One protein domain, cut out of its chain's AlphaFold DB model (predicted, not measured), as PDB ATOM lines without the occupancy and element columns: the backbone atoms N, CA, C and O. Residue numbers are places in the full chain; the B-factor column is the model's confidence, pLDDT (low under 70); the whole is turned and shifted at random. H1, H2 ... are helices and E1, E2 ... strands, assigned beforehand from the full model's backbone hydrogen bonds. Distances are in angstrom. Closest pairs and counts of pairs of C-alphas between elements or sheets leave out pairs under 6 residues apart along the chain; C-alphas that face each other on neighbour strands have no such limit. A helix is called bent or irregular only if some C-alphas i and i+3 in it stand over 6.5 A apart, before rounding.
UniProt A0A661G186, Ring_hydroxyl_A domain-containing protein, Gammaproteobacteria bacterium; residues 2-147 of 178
ATOM      1  N   LEU A   2      19.113 -42.834 -48.260       86.69
ATOM      2  CA  LEU A   2      18.345 -43.686 -47.319       86.69
ATOM      3  C   LEU A   2      18.083 -45.134 -47.779       86.69
ATOM      4  O   LEU A   2      18.225 -46.060 -46.983       86.69
ATOM      5  N   GLU A   3      17.718 -45.345 -49.046       86.00
ATOM      6  CA  GLU A   3      17.531 -46.697 -49.601       86.00
ATOM      7  C   GLU A   3      18.861 -47.469 -49.616       86.00
ATOM      8  O   GLU A   3      18.967 -48.540 -49.017       86.00
ATOM      9  N   LYS A   4      19.912 -46.852 -50.178       89.38
ATOM     10  CA  LYS A   4      21.274 -47.408 -50.240       89.38
ATOM     11  C   LYS A   4      21.874 -47.707 -48.870       89.38
ATOM     12  O   LYS A   4      22.599 -48.681 -48.725       89.38
ATOM     13  N   MET A   5      21.569 -46.903 -47.855       91.94
ATOM     14  CA  MET A   5      22.061 -47.085 -46.488       91.94
ATOM     15  C   MET A   5      21.707 -48.485 -45.966       91.94
ATOM     16  O   MET A   5      22.566 -49.182 -45.430       91.94
ATOM     17  N   THR A   6      20.469 -48.932 -46.193       91.12
ATOM     18  CA  THR A   6      20.025 -50.264 -45.752       91.12
ATOM     19  C   THR A   6      20.729 -51.376 -46.530       91.12
ATOM     20  O   THR A   6      21.130 -52.381 -45.945       91.12
ATOM     21  N   GLU A   7      20.941 -51.177 -47.833       92.50
ATOM     22  CA  GLU A   7      21.696 -52.099 -48.696       92.50
ATOM     23  C   GLU A   7      23.173 -52.208 -48.280       92.50
ATOM     24  O   GLU A   7      23.764 -53.284 -48.373       92.50
ATOM     25  N   CYS A   8      23.743 -51.121 -47.748       93.88
ATOM     26  CA  CYS A   8      25.112 -51.057 -47.234       93.88
ATOM     27  C   CYS A   8      25.272 -51.660 -45.825       93.88
ATOM     28  O   CYS A   8      26.373 -51.659 -45.277       93.88
ATOM     29  N   GLY A   9      24.187 -52.159 -45.216       91.38
ATOM     30  CA  GLY A   9      24.198 -52.768 -43.881       91.38
ATOM     31  C   GLY A   9      23.977 -51.792 -42.721       91.38
ATOM     32  O   GLY A   9      24.119 -52.182 -41.559       91.38
ATOM     33  N   LEU A  10      23.604 -50.542 -43.003       92.62
ATOM     34  CA  LEU A  10      23.273 -49.541 -41.989       92.62
ATOM     35  C   LEU A  10      21.775 -49.550 -41.668       92.62
ATOM     36  O   LEU A  10      20.924 -49.879 -42.491       92.62
ATOM     37  N   LYS A  11      21.438 -49.161 -40.439       91.44
ATOM     38  CA  LYS A  11      20.048 -48.997 -39.999       91.44
ATOM     39  C   LYS A  11      19.664 -47.525 -40.056       91.44
ATOM     40  O   LYS A  11      20.465 -46.667 -39.696       91.44
ATOM     41  N   ASN A  12      18.411 -47.252 -40.415       91.00
ATOM     42  CA  ASN A  12      17.844 -45.916 -40.278       91.00
ATOM     43  C   ASN A  12      17.534 -45.639 -38.804       91.00
ATOM     44  O   ASN A  12      16.512 -46.087 -38.280       91.00
ATOM     45  N   ILE A  13      18.465 -44.971 -38.133       92.12
ATOM     46  CA  ILE A  13      18.384 -44.625 -36.718       92.12
ATOM     47  C   ILE A  13      18.494 -43.106 -36.612       92.12
ATOM     48  O   ILE A  13      19.265 -42.476 -37.330       92.12
ATOM     49  N   TYR A  14      17.724 -42.534 -35.698       94.31
ATOM     50  CA  TYR A  14      17.846 -41.148 -35.286       94.31
ATOM     51  C   TYR A  14      17.675 -41.095 -33.772       94.31
ATOM     52  O   TYR A  14      16.702 -41.634 -33.234       94.31
ATOM     53  N   HIS A  15      18.628 -40.475 -33.092       94.06
ATOM     54  CA  HIS A  15      18.591 -40.246 -31.659       94.06
ATOM     55  C   HIS A  15      18.949 -38.799 -31.377       94.06
ATOM     56  O   HIS A  15      19.980 -38.310 -31.826       94.06
ATOM     57  N   ASP A  16      18.103 -38.149 -30.596       91.81
ATOM     58  CA  ASP A  16      18.298 -36.774 -30.171       91.81
ATOM     59  C   ASP A  16      17.924 -36.685 -28.695       91.81
ATOM     60  O   ASP A  16      16.783 -36.427 -28.312       91.81
ATOM     61  N   PHE A  17      18.898 -37.055 -27.872       92.19
ATOM     62  CA  PHE A  17      18.857 -36.936 -26.421       92.19
ATOM     63  C   PHE A  17      19.975 -36.000 -25.966       92.19
ATOM     64  O   PHE A  17      20.597 -36.222 -24.928       92.19
ATOM     65  N   ILE A  18      20.282 -34.994 -26.786       87.88
ATOM     66  CA  ILE A  18      21.342 -34.029 -26.525       87.88
ATOM     67  C   ILE A  18      20.886 -33.109 -25.381       87.88
ATOM     68  O   ILE A  18      19.752 -32.630 -25.344       87.88
ATOM     69  N   ASP A  19      21.778 -32.910 -24.416       84.19
ATOM     70  CA  ASP A  19      21.686 -31.921 -23.344       84.19
ATOM     71  C   ASP A  19      20.373 -31.961 -22.543       84.19
ATOM     72  O   ASP A  19      20.159 -32.847 -21.712       84.19
ATOM     73  N   THR A  20      19.468 -31.004 -22.771       86.75
ATOM     74  CA  THR A  20      18.189 -30.902 -22.051       86.75
ATOM     75  C   THR A  20      17.217 -32.037 -22.380       86.75
ATOM     76  O   THR A  20      16.286 -32.270 -21.606       86.75
ATOM     77  N   ALA A  21      17.437 -32.767 -23.478       87.06
ATOM     78  CA  ALA A  21      16.658 -33.944 -23.853       87.06
ATOM     79  C   ALA A  21      17.159 -35.245 -23.191       87.06
ATOM     80  O   ALA A  21      16.486 -36.278 -23.277       87.06
ATOM     81  N   ALA A  22      18.312 -35.214 -22.515       87.81
ATOM     82  CA  ALA A  22      18.845 -36.362 -21.791       87.81
ATOM     83  C   ALA A  22      17.962 -36.737 -20.590       87.81
ATOM     84  O   ALA A  22      17.370 -35.888 -19.915       87.81
ATOM     85  N   ARG A  23      17.890 -38.034 -20.272       87.25
ATOM     86  CA  ARG A  23      17.196 -38.489 -19.059       87.25
ATOM     87  C   ARG A  23      17.986 -38.084 -17.818       87.25
ATOM     88  O   ARG A  23      19.206 -37.954 -17.845       87.25
ATOM     89  N   ALA A  24      17.286 -37.935 -16.696       84.19
ATOM     90  CA  ALA A  24      17.926 -37.603 -15.429       84.19
ATOM     91  C   ALA A  24      19.015 -38.630 -15.064       84.19
ATOM     92  O   ALA A  24      18.731 -39.821 -14.936       84.19
ATOM     93  N   GLY A  25      20.246 -38.149 -14.874       83.69
ATOM     94  CA  GLY A  25      21.409 -38.973 -14.534       83.69
ATOM     95  C   GLY A  25      22.120 -39.626 -15.725       83.69
ATOM     96  O   GLY A  25      23.127 -40.293 -15.510       83.69
ATOM     97  N   GLU A  26      21.639 -39.437 -16.956       88.56
ATOM     98  CA  GLU A  26      22.318 -39.893 -18.172       88.56
ATOM     99  C   GLU A  26      23.142 -38.758 -18.798       88.56
ATOM    100  O   GLU A  26      22.801 -37.578 -18.692       88.56
ATOM    101  N   GLN A  27      24.232 -39.120 -19.480       87.75
ATOM    102  CA  GLN A  27      24.935 -38.193 -20.361       87.75
ATOM    103  C   GLN A  27      24.096 -37.999 -21.627       87.75
ATOM    104  O   GLN A  27      23.641 -38.984 -22.208       87.75
ATOM    105  N   GLY A  28      23.919 -36.751 -22.068       91.12
ATOM    106  CA  GLY A  28      23.260 -36.482 -23.344       91.12
ATOM    107  C   GLY A  28      23.992 -37.141 -24.509       91.12
ATOM    108  O   GLY A  28      25.215 -37.270 -24.482       91.12
ATOM    109  N   TYR A  29      23.255 -37.596 -25.516       93.94
ATOM    110  CA  TYR A  29      23.844 -38.189 -26.713       93.94
ATOM    111  C   TYR A  29      22.963 -37.976 -27.938       93.94
ATOM    112  O   TYR A  29      21.738 -37.873 -27.846       93.94
ATOM    113  N   GLY A  30      23.607 -37.941 -29.097       94.62
ATOM    114  CA  GLY A  30      22.958 -37.762 -30.385       94.62
ATOM    115  C   GLY A  30      23.502 -38.734 -31.417       94.62
ATOM    116  O   GLY A  30      24.675 -39.107 -31.375       94.62
ATOM    117  N   TYR A  31      22.633 -39.141 -32.331       96.19
ATOM    118  CA  TYR A  31      23.008 -39.815 -33.561       96.19
ATOM    119  C   TYR A  31      22.086 -39.379 -34.687       96.19
ATOM    120  O   TYR A  31      20.861 -39.517 -34.594       96.19
ATOM    121  N   SER A  32      22.678 -38.947 -35.788       95.19
ATOM    122  CA  SER A  32      21.966 -38.741 -37.039       95.19
ATOM    123  C   SER A  32      22.830 -39.211 -38.206       95.19
ATOM    124  O   SER A  32      24.027 -39.474 -38.069       95.19
ATOM    125  N   ARG A  33      22.204 -39.383 -39.370       94.50
ATOM    126  CA  ARG A  33      22.914 -39.638 -40.620       94.50
ATOM    127  C   ARG A  33      22.332 -38.763 -41.709       94.50
ATOM    128  O   ARG A  33      21.131 -38.815 -41.974       94.50
ATOM    129  N   THR A  34      23.198 -37.995 -42.347       94.62
ATOM    130  CA  THR A  34      22.825 -36.978 -43.324       94.62
ATOM    131  C   THR A  34      23.421 -37.334 -44.678       94.62
ATOM    132  O   THR A  34      24.469 -37.974 -44.769       94.62
ATOM    133  N   ALA A  35      22.717 -36.977 -45.752       95.69
ATOM    134  CA  ALA A  35      23.215 -37.189 -47.104       95.69
ATOM    135  C   ALA A  35      24.367 -36.220 -47.389       95.69
ATOM    136  O   ALA A  35      24.274 -35.036 -47.066       95.69
ATOM    137  N   MET A  36      25.430 -36.726 -48.006       96.06
ATOM    138  CA  MET A  36      26.499 -35.894 -48.549       96.06
ATOM    139  C   MET A  36      26.099 -35.320 -49.909       96.06
ATOM    140  O   MET A  36      25.052 -35.664 -50.466       96.06
ATOM    141  N   PHE A  37      26.941 -34.437 -50.445       94.25
ATOM    142  CA  PHE A  37      26.764 -33.907 -51.792       94.25
ATOM    143  C   PHE A  37      26.731 -35.023 -52.841       94.25
ATOM    144  O   PHE A  37      27.418 -36.039 -52.724       94.25
ATOM    145  N   ASP A  38      25.944 -34.810 -53.895       93.62
ATOM    146  CA  ASP A  38      25.843 -35.763 -54.997       93.62
ATOM    147  C   ASP A  38      27.228 -36.056 -55.592       93.62
ATOM    148  O   ASP A  38      28.001 -35.153 -55.909       93.62
ATOM    149  N   GLY A  39      27.533 -37.346 -55.745       93.19
ATOM    150  CA  GLY A  39      28.824 -37.826 -56.239       93.19
ATOM    151  C   GLY A  39      29.869 -38.092 -55.151       93.19
ATOM    152  O   GLY A  39      30.810 -38.830 -55.424       93.19
ATOM    153  N   TYR A  40      29.683 -37.594 -53.924       97.19
ATOM    154  CA  TYR A  40      30.622 -37.826 -52.826       97.19
ATOM    155  C   TYR A  40      30.322 -39.141 -52.109       97.19
ATOM    156  O   TYR A  40      29.196 -39.412 -51.683       97.19
ATOM    157  N   LYS A  41      31.359 -39.961 -51.952       96.94
ATOM    158  CA  LYS A  41      31.327 -41.223 -51.206       96.94
ATOM    159  C   LYS A  41      31.817 -41.047 -49.775       96.94
ATOM    160  O   LYS A  41      31.357 -41.769 -48.898       96.94
ATOM    161  N   THR A  42      32.717 -40.097 -49.534       97.44
ATOM    162  CA  THR A  42      33.285 -39.796 -48.214       97.44
ATOM    163  C   THR A  42      33.696 -38.322 -48.113       97.44
ATOM    164  O   THR A  42      33.560 -37.567 -49.076       97.44
ATOM    165  N   GLY A  43      34.182 -37.907 -46.944       96.81
ATOM    166  CA  GLY A  43      34.721 -36.575 -46.670       96.81
ATOM    167  C   GLY A  43      36.132 -36.378 -47.217       96.81
ATOM    168  O   GLY A  43      37.060 -36.151 -46.447       96.81
ATOM    169  N   SER A  44      36.296 -36.477 -48.534       97.31
ATOM    170  CA  SER A  44      37.557 -36.246 -49.246       97.31
ATOM    171  C   SER A  44      37.473 -35.033 -50.170       97.31
ATOM    172  O   SER A  44      36.389 -34.525 -50.448       97.31
ATOM    173  N   GLU A  45      38.625 -34.559 -50.649       97.00
ATOM    174  CA  GLU A  45      38.708 -33.401 -51.551       97.00
ATOM    175  C   GLU A  45      37.962 -33.617 -52.877       97.00
ATOM    176  O   GLU A  45      37.342 -32.694 -53.400       97.00
ATOM    177  N   ASP A  46      37.994 -34.838 -53.411       96.56
ATOM    178  CA  ASP A  46      37.377 -35.217 -54.687       96.56
ATOM    179  C   ASP A  46      36.110 -36.074 -54.527       96.56
ATOM    180  O   ASP A  46      35.470 -36.427 -55.520       96.56
ATOM    181  N   GLY A  47      35.733 -36.398 -53.290       97.12
ATOM    182  CA  GLY A  47      34.610 -37.272 -52.966       97.12
ATOM    183  C   GLY A  47      34.897 -38.765 -53.124       97.12
ATOM    184  O   GLY A  47      33.997 -39.570 -52.868       97.12
ATOM    185  N   GLU A  48      36.112 -39.165 -53.508       98.00
ATOM    186  CA  GLU A  48      36.505 -40.568 -53.633       98.00
ATOM    187  C   GLU A  48      37.014 -41.165 -52.304       98.00
ATOM    188  O   GLU A  48      37.439 -40.426 -51.415       98.00
ATOM    189  N   PRO A  49      36.959 -42.503 -52.140       98.19
ATOM    190  CA  PRO A  49      37.411 -43.204 -50.941       98.19
ATOM    191  C   PRO A  49      38.825 -42.845 -50.481       98.19
ATOM    192  O   PRO A  49      39.749 -42.777 -51.294       98.19
ATOM    193  N   LEU A  50      39.010 -42.726 -49.167       98.25
ATOM    194  CA  LEU A  50      40.302 -42.456 -48.532       98.25
ATOM    195  C   LEU A  50      40.883 -43.680 -47.826       98.25
ATOM    196  O   LEU A  50      42.102 -43.781 -47.697       98.25
ATOM    197  N   ALA A  51      40.025 -44.589 -47.360       98.38
ATOM    198  CA  ALA A  51      40.410 -45.778 -46.608       98.38
ATOM    199  C   ALA A  51      39.482 -46.975 -46.929       98.38
ATOM    200  O   ALA A  51      38.481 -46.834 -47.639       98.38
ATOM    201  N   PRO A  52      39.785 -48.193 -46.442       98.25
ATOM    202  CA  PRO A  52      38.858 -49.317 -46.534       98.25
ATOM    203  C   PRO A  52      37.568 -49.079 -45.736       98.25
ATOM    204  O   PRO A  52      37.603 -48.503 -44.651       98.25
ATOM    205  N   LEU A  53      36.449 -49.622 -46.226       98.25
ATOM    206  CA  LEU A  53      35.151 -49.572 -45.541       98.25
ATOM    207  C   LEU A  53      35.238 -50.082 -44.095       98.25
ATOM    208  O   LEU A  53      35.830 -51.135 -43.831       98.25
ATOM    209  N   LEU A  54      34.601 -49.356 -43.179       97.25
ATOM    210  CA  LEU A  54      34.551 -49.660 -41.756       97.25
ATOM    211  C   LEU A  54      33.618 -50.835 -41.447       97.25
ATOM    212  O   LEU A  54      32.547 -50.998 -42.033       97.25
ATOM    213  N   GLY A  55      34.000 -51.622 -40.439       94.31
ATOM    214  CA  GLY A  55      33.175 -52.701 -39.900       94.31
ATOM    215  C   GLY A  55      32.725 -53.693 -40.973       94.31
ATOM    216  O   GLY A  55      33.551 -54.310 -41.640       94.31
ATOM    217  N   ASN A  56      31.407 -53.844 -41.109       95.12
ATOM    218  CA  ASN A  56      30.772 -54.763 -42.057       95.12
ATOM    219  C   ASN A  56      30.046 -54.023 -43.194       95.12
ATOM    220  O   ASN A  56      29.144 -54.598 -43.805       95.12
ATOM    221  N   LEU A  57      30.377 -52.749 -43.434       96.50
ATOM    222  CA  LEU A  57      29.797 -51.991 -44.539       96.50
ATOM    223  C   LEU A  57      30.195 -52.624 -45.871       96.50
ATOM    224  O   LEU A  57      31.341 -53.033 -46.060       96.50
ATOM    225  N   THR A  58      29.237 -52.713 -46.788       96.38
ATOM    226  CA  THR A  58      29.436 -53.364 -48.090       96.38
ATOM    227  C   THR A  58      29.689 -52.376 -49.225       96.38
ATOM    228  O   THR A  58      30.276 -52.772 -50.228       96.38
ATOM    229  N   ASP A  59      29.285 -51.112 -49.069       96.88
ATOM    230  CA  ASP A  59      29.500 -50.036 -50.042       96.88
ATOM    231  C   ASP A  59      29.355 -48.643 -49.381       96.88
ATOM    232  O   ASP A  59      29.082 -48.518 -48.181       96.88
ATOM    233  N   TYR A  60      29.534 -47.588 -50.175       96.44
ATOM    234  CA  TYR A  60      29.282 -46.195 -49.824       96.44
ATOM    235  C   TYR A  60      27.825 -45.819 -50.126       96.44
ATOM    236  O   TYR A  60      27.396 -45.742 -51.278       96.44
ATOM    237  N   ASP A  61      27.053 -45.509 -49.087       94.75
ATOM    238  CA  ASP A  61      25.646 -45.105 -49.210       94.75
ATOM    239  C   ASP A  61      25.452 -43.616 -49.568       94.75
ATOM    240  O   ASP A  61      24.322 -43.181 -49.837       94.75
ATOM    241  N   GLY A  62      26.546 -42.846 -49.589       94.81
ATOM    242  CA  GLY A  62      26.558 -41.399 -49.810       94.81
ATOM    243  C   GLY A  62      26.093 -40.599 -48.591       94.81
ATOM    244  O   GLY A  62      25.539 -39.512 -48.752       94.81
ATOM    245  N   GLY A  63      26.239 -41.150 -47.383       95.62
ATOM    246  CA  GLY A  63      25.940 -40.459 -46.133       95.62
ATOM    247  C   GLY A  63      27.152 -40.292 -45.218       95.62
ATOM    248  O   GLY A  63      28.149 -41.006 -45.326       95.62
ATOM    249  N   ALA A  64      27.020 -39.373 -44.270       96.75
ATOM    250  CA  ALA A  64      27.905 -39.222 -43.124       96.75
ATOM    251  C   ALA A  64      27.053 -39.185 -41.855       96.75
ATOM    252  O   ALA A  64      25.923 -38.691 -41.871       96.75
ATOM    253  N   SER A  65      27.561 -39.776 -40.781       96.56
ATOM    254  CA  SER A  65      26.867 -39.830 -39.500       96.56
ATOM    255  C   SER A  65      27.493 -38.880 -38.504       96.56
ATOM    256  O   SER A  65      28.704 -38.920 -38.314       96.56
ATOM    257  N   ASP A  66      26.655 -38.121 -37.817       96.50
ATOM    258  CA  ASP A  66      27.040 -37.311 -36.674       96.50
ATOM    259  C   ASP A  66      26.715 -38.084 -35.397       96.50
ATOM    260  O   ASP A  66      25.608 -38.603 -35.227       96.50
ATOM    261  N   PHE A  67      27.685 -38.167 -34.495       95.00
ATOM    262  CA  PHE A  67      27.527 -38.737 -33.165       95.00
ATOM    263  C   PHE A  67      28.001 -37.729 -32.139       95.00
ATOM    264  O   PHE A  67      29.088 -37.171 -32.261       95.00
ATOM    265  N   THR A  68      27.241 -37.588 -31.069       94.38
ATOM    266  CA  THR A  68      27.618 -36.725 -29.955       94.38
ATOM    267  C   THR A  68      27.477 -37.510 -28.668       94.38
ATOM    268  O   THR A  68      26.470 -38.189 -28.464       94.38
ATOM    269  N   VAL A  69      28.485 -37.433 -27.802       92.31
ATOM    270  CA  VAL A  69      28.434 -37.990 -26.448       92.31
ATOM    271  C   VAL A  69      28.803 -36.885 -25.475       92.31
ATOM    272  O   VAL A  69      29.943 -36.435 -25.390       92.31
ATOM    273  N   GLY A  70      27.807 -36.446 -24.725       90.06
ATOM    274  CA  GLY A  70      27.882 -35.248 -23.915       90.06
ATOM    275  C   GLY A  70      28.144 -33.993 -24.731       90.06
ATOM    276  O   GLY A  70      27.853 -33.929 -25.913       90.06
ATOM    277  N   HIS A  71      28.693 -32.984 -24.072       85.81
ATOM    278  CA  HIS A  71      28.739 -31.618 -24.604       85.81
ATOM    279  C   HIS A  71      30.085 -31.256 -25.231       85.81
ATOM    280  O   HIS A  71      30.346 -30.102 -25.562       85.81
ATOM    281  N   CYS A  72      30.998 -32.221 -25.265       92.00
ATOM    282  CA  CYS A  72      32.411 -31.982 -25.513       92.00
ATOM    283  C   CYS A  72      33.028 -33.020 -26.446       92.00
ATOM    284  O   CYS A  72      34.189 -32.868 -26.803       92.00
ATOM    285  N   SER A  73      32.275 -34.044 -26.854       95.62
ATOM    286  CA  SER A  73      32.775 -35.095 -27.733       95.62
ATOM    287  C   SER A  73      31.838 -35.280 -28.915       95.62
ATOM    288  O   SER A  73      30.682 -35.674 -28.744       95.62
ATOM    289  N   PHE A  74      32.363 -35.024 -30.109       96.50
ATOM    290  CA  PHE A  74      31.639 -35.086 -31.376       96.50
ATOM    291  C   PHE A  74      32.378 -36.019 -32.323       96.50
ATOM    292  O   PHE A  74      33.606 -36.044 -32.327       96.50
ATOM    293  N   MET A  75      31.664 -36.799 -33.122       97.88
ATOM    294  CA  MET A  75      32.263 -37.671 -34.122       97.88
ATOM    295  C   MET A  75      31.501 -37.573 -35.432       97.88
ATOM    296  O   MET A  75      30.274 -37.631 -35.440       97.88
ATOM    297  N   LEU A  76      32.243 -37.507 -36.529       97.56
ATOM    298  CA  LEU A  76      31.725 -37.612 -37.882       97.56
ATOM    299  C   LEU A  76      32.219 -38.927 -38.473       97.56
ATOM    300  O   LEU A  76      33.421 -39.121 -38.651       97.56
ATOM    301  N   ALA A  77      31.302 -39.856 -38.732       97.38
ATOM    302  CA  ALA A  77      31.620 -41.143 -39.334       97.38
ATOM    303  C   ALA A  77      31.179 -41.190 -40.794       97.38
ATOM    304  O   ALA A  77      29.985 -41.214 -41.118       97.38
ATOM    305  N   TYR A  78      32.168 -41.291 -41.666       97.81
ATOM    306  CA  TYR A  78      31.985 -41.698 -43.046       97.81
ATOM    307  C   TYR A  78      31.998 -43.225 -43.140       97.81
ATOM    308  O   TYR A  78      32.150 -43.934 -42.141       97.81
ATOM    309  N   SER A  79      31.821 -43.761 -44.345       97.44
ATOM    310  CA  SER A  79      31.845 -45.213 -44.539       97.44
ATOM    311  C   SER A  79      33.241 -45.829 -44.384       97.44
ATOM    312  O   SER A  79      33.336 -47.029 -44.154       97.44
ATOM    313  N   ASP A  80      34.318 -45.051 -44.501       98.31
ATOM    314  CA  ASP A  80      35.710 -45.529 -44.495       98.31
ATOM    315  C   ASP A  80      36.576 -44.994 -43.346       98.31
ATOM    316  O   ASP A  80      37.591 -45.602 -42.999       98.31
ATOM    317  N   HIS A  81      36.170 -43.900 -42.706       98.50
ATOM    318  CA  HIS A  81      36.875 -43.338 -41.561       98.50
ATOM    319  C   HIS A  81      35.940 -42.566 -40.627       98.50
ATOM    320  O   HIS A  81      34.836 -42.161 -41.001       98.50
ATOM    321  N   VAL A  82      36.397 -42.364 -39.393       98.44
ATOM    322  CA  VAL A  82      35.719 -41.548 -38.382       98.44
ATOM    323  C   VAL A  82      36.663 -40.455 -37.909       98.44
ATOM    324  O   VAL A  82      37.830 -40.728 -37.625       98.44
ATOM    325  N   VAL A  83      36.150 -39.239 -37.786       98.31
ATOM    326  CA  VAL A  83      36.846 -38.113 -37.162       98.31
ATOM    327  C   VAL A  83      36.163 -37.806 -35.843       98.31
ATOM    328  O   VAL A  83      34.953 -37.610 -35.826       98.31
ATOM    329  N   ALA A  84      36.908 -37.787 -34.743       98.31
ATOM    330  CA  ALA A  84      36.392 -37.431 -33.427       98.31
ATOM    331  C   ALA A  84      37.049 -36.154 -32.913       98.31
ATOM    332  O   ALA A  84      38.271 -36.063 -32.903       98.31
ATOM    333  N   TYR A  85      36.235 -35.224 -32.433       98.19
ATOM    334  CA  TYR A  85      36.631 -34.023 -31.712       98.19
ATOM    335  C   TYR A  85      36.362 -34.216 -30.227       98.19
ATOM    336  O   TYR A  85      35.253 -34.594 -29.847       98.19
ATOM    337  N   VAL A  86      37.353 -33.917 -29.390       97.56
ATOM    338  CA  VAL A  86      37.218 -33.884 -27.933       97.56
ATOM    339  C   VAL A  86      37.682 -32.524 -27.420       97.56
ATOM    340  O   VAL A  86      38.860 -32.180 -27.494       97.56
ATOM    341  N   PHE A  87      36.743 -31.754 -26.883       96.56
ATOM    342  CA  PHE A  87      36.967 -30.440 -26.296       96.56
ATOM    343  C   PHE A  87      37.119 -30.561 -24.780       96.56
ATOM    344  O   PHE A  87      36.166 -30.854 -24.065       96.56
ATOM    345  N   THR A  88      38.317 -30.312 -24.265       96.25
ATOM    346  CA  THR A  88      38.608 -30.369 -22.830       96.25
ATOM    347  C   THR A  88      38.818 -28.956 -22.287       96.25
ATOM    348  O   THR A  88      39.815 -28.314 -22.634       96.25
ATOM    349  N   PRO A  89      37.923 -28.444 -21.419       94.06
ATOM    350  CA  PRO A  89      38.145 -27.170 -20.746       94.06
ATOM    351  C   PRO A  89      39.416 -27.232 -19.893       94.06
ATOM    352  O   PRO A  89      39.548 -28.103 -19.033       94.06
ATOM    353  N   VAL A  90      40.342 -26.301 -20.117       96.56
ATOM    354  CA  VAL A  90      41.575 -26.179 -19.318       96.56
ATOM    355  C   VAL A  90      41.359 -25.157 -18.206       96.56
ATOM    356  O   VAL A  90      41.661 -25.412 -17.041       96.56
ATOM    357  N   ASP A  91      40.789 -24.007 -18.566       94.94
ATOM    358  CA  ASP A  91      40.326 -22.977 -17.644       94.94
ATOM    359  C   ASP A  91      39.188 -22.152 -18.285       94.94
ATOM    360  O   ASP A  91      38.633 -22.514 -19.319       94.94
ATOM    361  N   HIS A  92      38.807 -21.039 -17.660       89.81
ATOM    362  CA  HIS A  92      37.715 -20.171 -18.116       89.81
ATOM    363  C   HIS A  92      38.003 -19.388 -19.414       89.81
ATOM    364  O   HIS A  92      37.102 -18.736 -19.939       89.81
ATOM    365  N   LEU A  93      39.243 -19.397 -19.902       92.25
ATOM    366  CA  LEU A  93      39.711 -18.700 -21.103       92.25
ATOM    367  C   LEU A  93      40.263 -19.654 -22.167       92.25
ATOM    368  O   LEU A  93      40.432 -19.229 -23.309       92.25
ATOM    369  N   HIS A  94      40.572 -20.899 -21.800       93.25
ATOM    370  CA  HIS A  94      41.267 -21.846 -22.661       93.25
ATOM    371  C   HIS A  94      40.565 -23.205 -22.693       93.25
ATOM    372  O   HIS A  94      40.184 -23.770 -21.665       93.25
ATOM    373  N   CYS A  95      40.465 -23.762 -23.896       95.44
ATOM    374  CA  CYS A  95      39.961 -25.099 -24.165       95.44
ATOM    375  C   CYS A  95      40.957 -25.811 -25.082       95.44
ATOM    376  O   CYS A  95      41.468 -25.203 -26.023       95.44
ATOM    377  N   GLN A  96      41.247 -27.076 -24.796       97.00
ATOM    378  CA  GLN A  96      42.039 -27.934 -25.665       97.00
ATOM    379  C   GLN A  96      41.097 -28.700 -26.594       97.00
ATOM    380  O   GLN A  96      40.160 -29.334 -26.120       97.00
ATOM    381  N   CYS A  97      41.360 -28.663 -27.898       97.06
ATOM    382  CA  CYS A  97      40.680 -29.495 -28.884       97.06
ATOM    383  C   CYS A  97      41.631 -30.606 -29.333       97.06
ATOM    384  O   CYS A  97      42.714 -30.324 -29.848       97.06
ATOM    385  N   GLU A  98      41.244 -31.858 -29.115       97.56
ATOM    386  CA  GLU A  98      41.939 -33.027 -29.648       97.56
ATOM    387  C   GLU A  98      41.119 -33.635 -30.777       97.56
ATOM    388  O   GLU A  98      39.913 -33.844 -30.626       97.56
ATOM    389  N   ILE A  99      41.780 -33.934 -31.894       98.06
ATOM    390  CA  ILE A  99      41.137 -34.520 -33.066       98.06
ATOM    391  C   ILE A  99      41.771 -35.874 -33.355       98.06
ATOM    392  O   ILE A  99      42.994 -36.000 -33.447       98.06
ATOM    393  N   TYR A 100      40.926 -36.887 -33.489       97.88
ATOM    394  CA  TYR A 100      41.321 -38.267 -33.721       97.88
ATOM    395  C   TYR A 100      40.762 -38.739 -35.057       97.88
ATOM    396  O   TYR A 100      39.554 -38.695 -35.275       97.88
ATOM    397  N   TRP A 101      41.635 -39.252 -35.921       98.19
ATOM    398  CA  TRP A 101      41.248 -39.923 -37.158       98.19
ATOM    399  C   TRP A 101      41.351 -41.427 -36.957       98.19
ATOM    400  O   TRP A 101      42.400 -41.948 -36.577       98.19
ATOM    401  N   MET A 102      40.251 -42.126 -37.200       98.38
ATOM    402  CA  MET A 102      40.135 -43.564 -37.010       98.38
ATOM    403  C   MET A 102      39.798 -44.224 -38.338       98.38
ATOM    404  O   MET A 102      38.809 -43.885 -38.986       98.38
ATOM    405  N   VAL A 103      40.614 -45.202 -38.712       98.44
ATOM    406  CA  VAL A 103      40.403 -46.086 -39.862       98.44
ATOM    407  C   VAL A 103      40.208 -47.518 -39.368       98.44
ATOM    408  O   VAL A 103      40.306 -47.806 -38.171       98.44
ATOM    409  N   ARG A 104      39.932 -48.448 -40.284       97.81
ATOM    410  CA  ARG A 104      39.841 -49.871 -39.944       97.81
ATOM    411  C   ARG A 104      41.158 -50.375 -39.333       97.81
ATOM    412  O   ARG A 104      42.234 -50.030 -39.807       97.81
ATOM    413  N   GLY A 105      41.079 -51.209 -38.294       97.56
ATOM    414  CA  GLY A 105      42.250 -51.599 -37.490       97.56
ATOM    415  C   GLY A 105      43.321 -52.439 -38.205       97.56
ATOM    416  O   GLY A 105      44.406 -52.617 -37.663       97.56
ATOM    417  N   ASP A 106      43.030 -52.962 -39.394       97.56
ATOM    418  CA  ASP A 106      43.960 -53.681 -40.275       97.56
ATOM    419  C   ASP A 106      44.489 -52.813 -41.438       97.56
ATOM    420  O   ASP A 106      45.300 -53.302 -42.226       97.56
ATOM    421  N   ALA A 107      44.035 -51.560 -41.567       98.19
ATOM    422  CA  ALA A 107      44.473 -50.648 -42.617       98.19
ATOM    423  C   ALA A 107      45.876 -50.105 -42.315       98.19
ATOM    424  O   ALA A 107      46.168 -49.648 -41.208       98.19
ATOM    425  N   VAL A 108      46.749 -50.131 -43.321       98.44
ATOM    426  CA  VAL A 108      48.151 -49.720 -43.216       98.44
ATOM    427  C   VAL A 108      48.369 -48.391 -43.941       98.44
ATOM    428  O   VAL A 108      48.077 -48.267 -45.132       98.44
ATOM    429  N   GLU A 109      48.925 -47.406 -43.233       98.19
ATOM    430  CA  GLU A 109      49.293 -46.100 -43.800       98.19
ATOM    431  C   GLU A 109      50.260 -46.258 -44.987       98.19
ATOM    432  O   GLU A 109      51.170 -47.091 -44.964       98.19
ATOM    433  N   GLY A 110      50.052 -45.475 -46.047       97.56
ATOM    434  CA  GLY A 110      50.847 -45.509 -47.278       97.56
ATOM    435  C   GLY A 110      50.514 -46.670 -48.220       97.56
ATOM    436  O   GLY A 110      51.047 -46.729 -49.328       97.56
ATOM    437  N   LYS A 111      49.632 -47.588 -47.805       98.19
ATOM    438  CA  LYS A 111      49.116 -48.677 -48.643       98.19
ATOM    439  C   LYS A 111      47.604 -48.586 -48.808       98.19
ATOM    440  O   LYS A 111      47.120 -48.568 -49.935       98.19
ATOM    441  N   ASP A 112      46.885 -48.580 -47.690       98.31
ATOM    442  CA  ASP A 112      45.424 -48.631 -47.665       98.31
ATOM    443  C   ASP A 112      44.806 -47.233 -47.510       98.31
ATOM    444  O   ASP A 112      43.652 -47.040 -47.881       98.31
ATOM    445  N   TYR A 113      45.570 -46.264 -46.994       98.56
ATOM    446  CA  TYR A 113      45.191 -44.852 -46.930       98.56
ATOM    447  C   TYR A 113      46.421 -43.937 -46.964       98.56
ATOM    448  O   TYR A 113      47.525 -44.334 -46.579       98.56
ATOM    449  N   ASP A 114      46.216 -42.699 -47.405       98.56
ATOM    450  CA  ASP A 114      47.184 -41.606 -47.323       98.56
ATOM    451  C   ASP A 114      46.785 -40.677 -46.172       98.56
ATOM    452  O   ASP A 114      45.657 -40.180 -46.131       98.56
ATOM    453  N   ARG A 115      47.695 -40.467 -45.219       97.81
ATOM    454  CA  ARG A 115      47.410 -39.703 -44.003       97.81
ATOM    455  C   ARG A 115      47.087 -38.236 -44.287       97.81
ATOM    456  O   ARG A 115      46.181 -37.697 -43.659       97.81
ATOM    457  N   GLU A 116      47.809 -37.588 -45.196       98.06
ATOM    458  CA  GLU A 116      47.608 -36.164 -45.479       98.06
ATOM    459  C   GLU A 116      46.252 -35.946 -46.153       98.06
ATOM    460  O   GLU A 116      45.492 -35.068 -45.746       98.06
ATOM    461  N   LYS A 117      45.892 -36.814 -47.106       98.31
ATOM    462  CA  LYS A 117      44.571 -36.777 -47.750       98.31
ATOM    463  C   LYS A 117      43.432 -37.067 -46.777       98.31
ATOM    464  O   LYS A 117      42.396 -36.415 -46.854       98.31
ATOM    465  N   LEU A 118      43.625 -38.024 -45.865       98.25
ATOM    466  CA  LEU A 118      42.638 -38.371 -44.837       98.25
ATOM    467  C   LEU A 118      42.367 -37.196 -43.884       98.25
ATOM    468  O   LEU A 118      41.236 -36.984 -43.451       98.25
ATOM    469  N   MET A 119      43.411 -36.441 -43.537       97.88
ATOM    470  CA  MET A 119      43.315 -35.341 -42.577       97.88
ATOM    471  C   MET A 119      42.834 -34.027 -43.199       97.88
ATOM    472  O   MET A 119      42.214 -33.227 -42.501       97.88
ATOM    473  N   TRP A 120      43.080 -33.819 -44.494       98.12
ATOM    474  CA  TRP A 120      42.909 -32.545 -45.200       98.12
ATOM    475  C   TRP A 120      41.608 -31.792 -44.886       98.12
ATOM    476  O   TRP A 120      41.661 -30.629 -44.480       98.12
ATOM    477  N   LEU A 121      40.446 -32.441 -45.047       97.56
ATOM    478  CA  LEU A 121      39.145 -31.765 -44.934       97.56
ATOM    479  C   LEU A 121      38.963 -31.155 -43.544       97.56
ATOM    480  O   LEU A 121      38.576 -29.993 -43.398       97.56
ATOM    481  N   TRP A 122      39.259 -31.948 -42.520       97.81
ATOM    482  CA  TRP A 122      39.021 -31.572 -41.135       97.81
ATOM    483  C   TRP A 122      40.149 -30.733 -40.552       97.81
ATOM    484  O   TRP A 122      39.878 -29.922 -39.677       97.81
ATOM    485  N   ASP A 123      41.368 -30.831 -41.081       96.69
ATOM    486  CA  ASP A 123      42.467 -29.932 -40.720       96.69
ATOM    487  C   ASP A 123      42.166 -28.489 -41.159       96.69
ATOM    488  O   ASP A 123      42.137 -27.568 -40.338       96.69
ATOM    489  N   ILE A 124      41.805 -28.292 -42.433       97.38
ATOM    490  CA  ILE A 124      41.475 -26.958 -42.959       97.38
ATOM    491  C   ILE A 124      40.227 -26.387 -42.280       97.38
ATOM    492  O   ILE A 124      40.209 -25.208 -41.913       97.38
ATOM    493  N   THR A 125      39.196 -27.214 -42.091       97.19
ATOM    494  CA  THR A 125      37.959 -26.798 -41.414       97.19
ATOM    495  C   THR A 125      38.231 -26.404 -39.962       97.19
ATOM    496  O   THR A 125      37.805 -25.334 -39.538       97.19
ATOM    497  N   THR A 126      39.040 -27.180 -39.233       97.25
ATOM    498  CA  THR A 126      39.404 -26.867 -37.842       97.25
ATOM    499  C   THR A 126      40.131 -25.533 -37.735       97.25
ATOM    500  O   THR A 126      39.792 -24.724 -36.874       97.25
ATOM    501  N   CYS A 127      41.108 -25.259 -38.604       97.19
ATOM    502  CA  CYS A 127      41.805 -23.970 -38.588       97.19
ATOM    503  C   CYS A 127      40.858 -22.791 -38.873       97.19
ATOM    504  O   CYS A 127      41.019 -21.704 -38.308       97.19
ATOM    505  N   ALA A 128      39.871 -22.986 -39.753       98.19
ATOM    506  CA  ALA A 128      38.858 -21.974 -40.028       98.19
ATOM    507  C   ALA A 128      37.950 -21.740 -38.807       98.19
ATOM    508  O   ALA A 128      37.742 -20.585 -38.418       98.19
ATOM    509  N   ASP A 129      37.480 -22.810 -38.167       97.56
ATOM    510  CA  ASP A 129      36.622 -22.743 -36.981       97.56
ATOM    511  C   ASP A 129      37.349 -22.137 -35.778       97.56
ATOM    512  O   ASP A 129      36.808 -21.249 -35.115       97.56
ATOM    513  N   GLU A 130      38.607 -22.517 -35.531       96.56
ATOM    514  CA  GLU A 130      39.439 -21.920 -34.481       96.56
ATOM    515  C   GLU A 130      39.500 -20.399 -34.644       96.56
ATOM    516  O   GLU A 130      39.282 -19.642 -33.691       96.56
ATOM    517  N   LYS A 131      39.739 -19.927 -35.872       97.69
ATOM    518  CA  LYS A 131      39.779 -18.497 -36.163       97.69
ATOM    519  C   LYS A 131      38.449 -17.818 -35.839       97.69
ATOM    520  O   LYS A 131      38.462 -16.749 -35.221       97.69
ATOM    521  N   ILE A 132      37.324 -18.410 -36.241       97.94
ATOM    522  CA  ILE A 132      35.981 -17.878 -35.965       97.94
ATOM    523  C   ILE A 132      35.742 -17.796 -34.454       97.94
ATOM    524  O   ILE A 132      35.336 -16.745 -33.955       97.94
ATOM    525  N   ILE A 133      36.059 -18.859 -33.714       96.44
ATOM    526  CA  ILE A 133      35.895 -18.938 -32.256       96.44
ATOM    527  C   ILE A 133      36.737 -17.864 -31.556       96.44
ATOM    528  O   ILE A 133      36.230 -17.113 -30.714       96.44
ATOM    529  N   VAL A 134      38.013 -17.739 -31.923       96.00
ATOM    530  CA  VAL A 134      38.940 -16.771 -31.320       96.00
ATOM    531  C   VAL A 134      38.524 -15.333 -31.626       96.00
ATOM    532  O   VAL A 134      38.581 -14.468 -30.746       96.00
ATOM    533  N   ASP A 135      38.098 -15.048 -32.856       97.62
ATOM    534  CA  ASP A 135      37.641 -13.711 -33.232       97.62
ATOM    535  C   ASP A 135      36.300 -13.363 -32.557       97.62
ATOM    536  O   ASP A 135      36.143 -12.239 -32.064       97.62
ATOM    537  N   ASN A 136      35.385 -14.330 -32.408       96.81
ATOM    538  CA  ASN A 136      34.155 -14.167 -31.629       96.81
ATOM    539  C   ASN A 136      34.459 -13.835 -30.157       96.81
ATOM    540  O   ASN A 136      33.927 -12.866 -29.608       96.81
ATOM    541  N   TRP A 137      35.393 -14.558 -29.530       96.00
ATOM    542  CA  TRP A 137      35.808 -14.303 -28.147       96.00
ATOM    543  C   TRP A 137      36.367 -12.887 -27.940       96.00
ATOM    544  O   TRP A 137      36.028 -12.214 -26.961       96.00
ATOM    545  N   LYS A 138      37.173 -12.373 -28.881       96.12
ATOM    546  CA  LYS A 138      37.654 -10.977 -28.838       96.12
ATOM    547  C   LYS A 138      36.494  -9.978 -28.837       96.12
ATOM    548  O   LYS A 138      36.556  -8.983 -28.113       96.12
ATOM    549  N   GLY A 139      35.451 -10.249 -29.622       97.19
ATOM    550  CA  GLY A 139      34.225  -9.451 -29.658       97.19
ATOM    551  C   GLY A 139      33.486  -9.464 -28.321       97.19
ATOM    552  O   GLY A 139      33.197  -8.398 -27.775       97.19
ATOM    553  N   VAL A 140      33.265 -10.652 -27.754       95.94
ATOM    554  CA  VAL A 140      32.595 -10.850 -26.452       95.94
ATOM    555  C   VAL A 140      33.322 -10.127 -25.314       95.94
ATOM    556  O   VAL A 140      32.683  -9.556 -24.433       95.94
ATOM    557  N   LYS A 141      34.660 -10.064 -25.347       95.75
ATOM    558  CA  LYS A 141      35.461  -9.337 -24.343       95.75
ATOM    559  C   LYS A 141      35.342  -7.811 -24.408       95.75
ATOM    560  O   LYS A 141      35.861  -7.119 -23.529       95.75
ATOM    561  N   SER A 142      34.706  -7.255 -25.434       97.31
ATOM    562  CA  SER A 142      34.506  -5.813 -25.544       97.31
ATOM    563  C   SER A 142      33.533  -5.300 -24.483       97.31
ATOM    564  O   SER A 142      32.447  -5.839 -24.305       97.31
ATOM    565  N   ARG A 143      33.837  -4.152 -23.863       97.00
ATOM    566  CA  ARG A 143      32.900  -3.459 -22.951       97.00
ATOM    567  C   ARG A 143      31.584  -3.025 -23.613       97.00
ATOM    568  O   ARG A 143      30.657  -2.622 -22.920       97.00
ATOM    569  N   TYR A 144      31.542  -3.012 -24.945       97.38
ATOM    570  CA  TYR A 144      30.365  -2.639 -25.729       97.38
ATOM    571  C   TYR A 144      29.510  -3.845 -26.127       97.38
ATOM    572  O   TYR A 144      28.415  -3.647 -26.653       97.38
ATOM    573  N   TYR A 145      29.998  -5.067 -25.901       97.38
ATOM    574  CA  TYR A 145      29.258  -6.278 -26.217       97.38
ATOM    575  C   TYR A 145      27.952  -6.343 -25.417       97.38
ATOM    576  O   TYR A 145      27.903  -6.024 -24.227       97.38
ATOM    577  N   LYS A 146      26.889  -6.773 -26.096       97.31
ATOM    578  CA  LYS A 146      25.611  -7.151 -25.498       97.31
ATOM    579  C   LYS A 146      25.128  -8.435 -26.181       97.31
ATOM    580  O   LYS A 146      25.237  -8.499 -27.406       97.31
ATOM    581  N   PRO A 147      24.586  -9.416 -25.437       95.38
ATOM    582  CA  PRO A 147      24.018 -10.621 -26.032       95.38
ATOM    583  C   PRO A 147      22.913 -10.278 -27.035       95.38
ATOM    584  O   PRO A 147      22.049  -9.444 -26.744       95.38
TER     585      PRO A 147
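Overview. This is residues 2 to 147 of the 178 residues of the protein "Ring_hydroxyl_A domain-containing protein" of Gammaproteobacteria bacterium (UniProt A0A661G186). A twisted sheet of six strands has one long helix, H2, running along one face over E5 and E6, while the other helix, the short H1, only grazes the sheet. The far end of H2 and the tail after it stick out, with residues 131 to 136 and 138 to 147 standing free. The printed part has 146 residues, in the order H1, E1 to E6, H2; the sheet's order is E1 E2 E3 E4 E5 E6, all antiparallel. The class is mixed, helices and strands, with 70 residues, under half, in named elements. It is only just loose, close to compact, with a radius of gyration of the C-alphas of 17.8 A and spans of 55 by 39 by 29 A.

Along the chain. H1 is residues 2 to 7, beginning at C-alpha 2 (18.345, -43.686, -47.319). E1 is 15 to 17, E2 29 to 35 (20.4 A), E3 63 to 69 (20.0 A), E4 73 to 77, E5 82 to 89 (22.9 A) and E6 95 to 102 (22.5 A). H2, residues 115 to 140, 36.9 A, ends at C-alpha 140 (32.595, -10.850, -26.452); it is irregular, C-alphas 118 and 121 being 7.5 A apart, with a kink of 36 degrees near residue 122.

Arrangement. The strands form a meander, each the antiparallel neighbour of the one before, with N 15 and O 31 2.9 A apart, N 32 and O 66 3.0 A, N 67 and O 75 2.8 A, N 76 and O 83 2.8 A, and N 84 and O 100 2.8 A. H2 has a height over the sheet of 9.8 A and stands at 18 degrees to E6 on the local plane; its closest C-alphas to E6 are Met 119 and Trp 101, 7.4 A. H1 grazes the sheet with residues 2 to 5, the closest C-alphas to E3 being Met 5 and Gly 63, 7.7 A. O i to N i+4 pairs within hydrogen-bond range are 20 of 22 in H2 and 0 of 2 in H1, which has 2 of 3 O i to N i+3 pairs.

Size, cuts and confidence. The C-alphas of Glu 7 and Arg 143, the farthest apart, are 56.2 A apart. The printed part has no cut. The links E1 to E2, E2 to E3 and E6 to H2 are long. No printed residue is under 70.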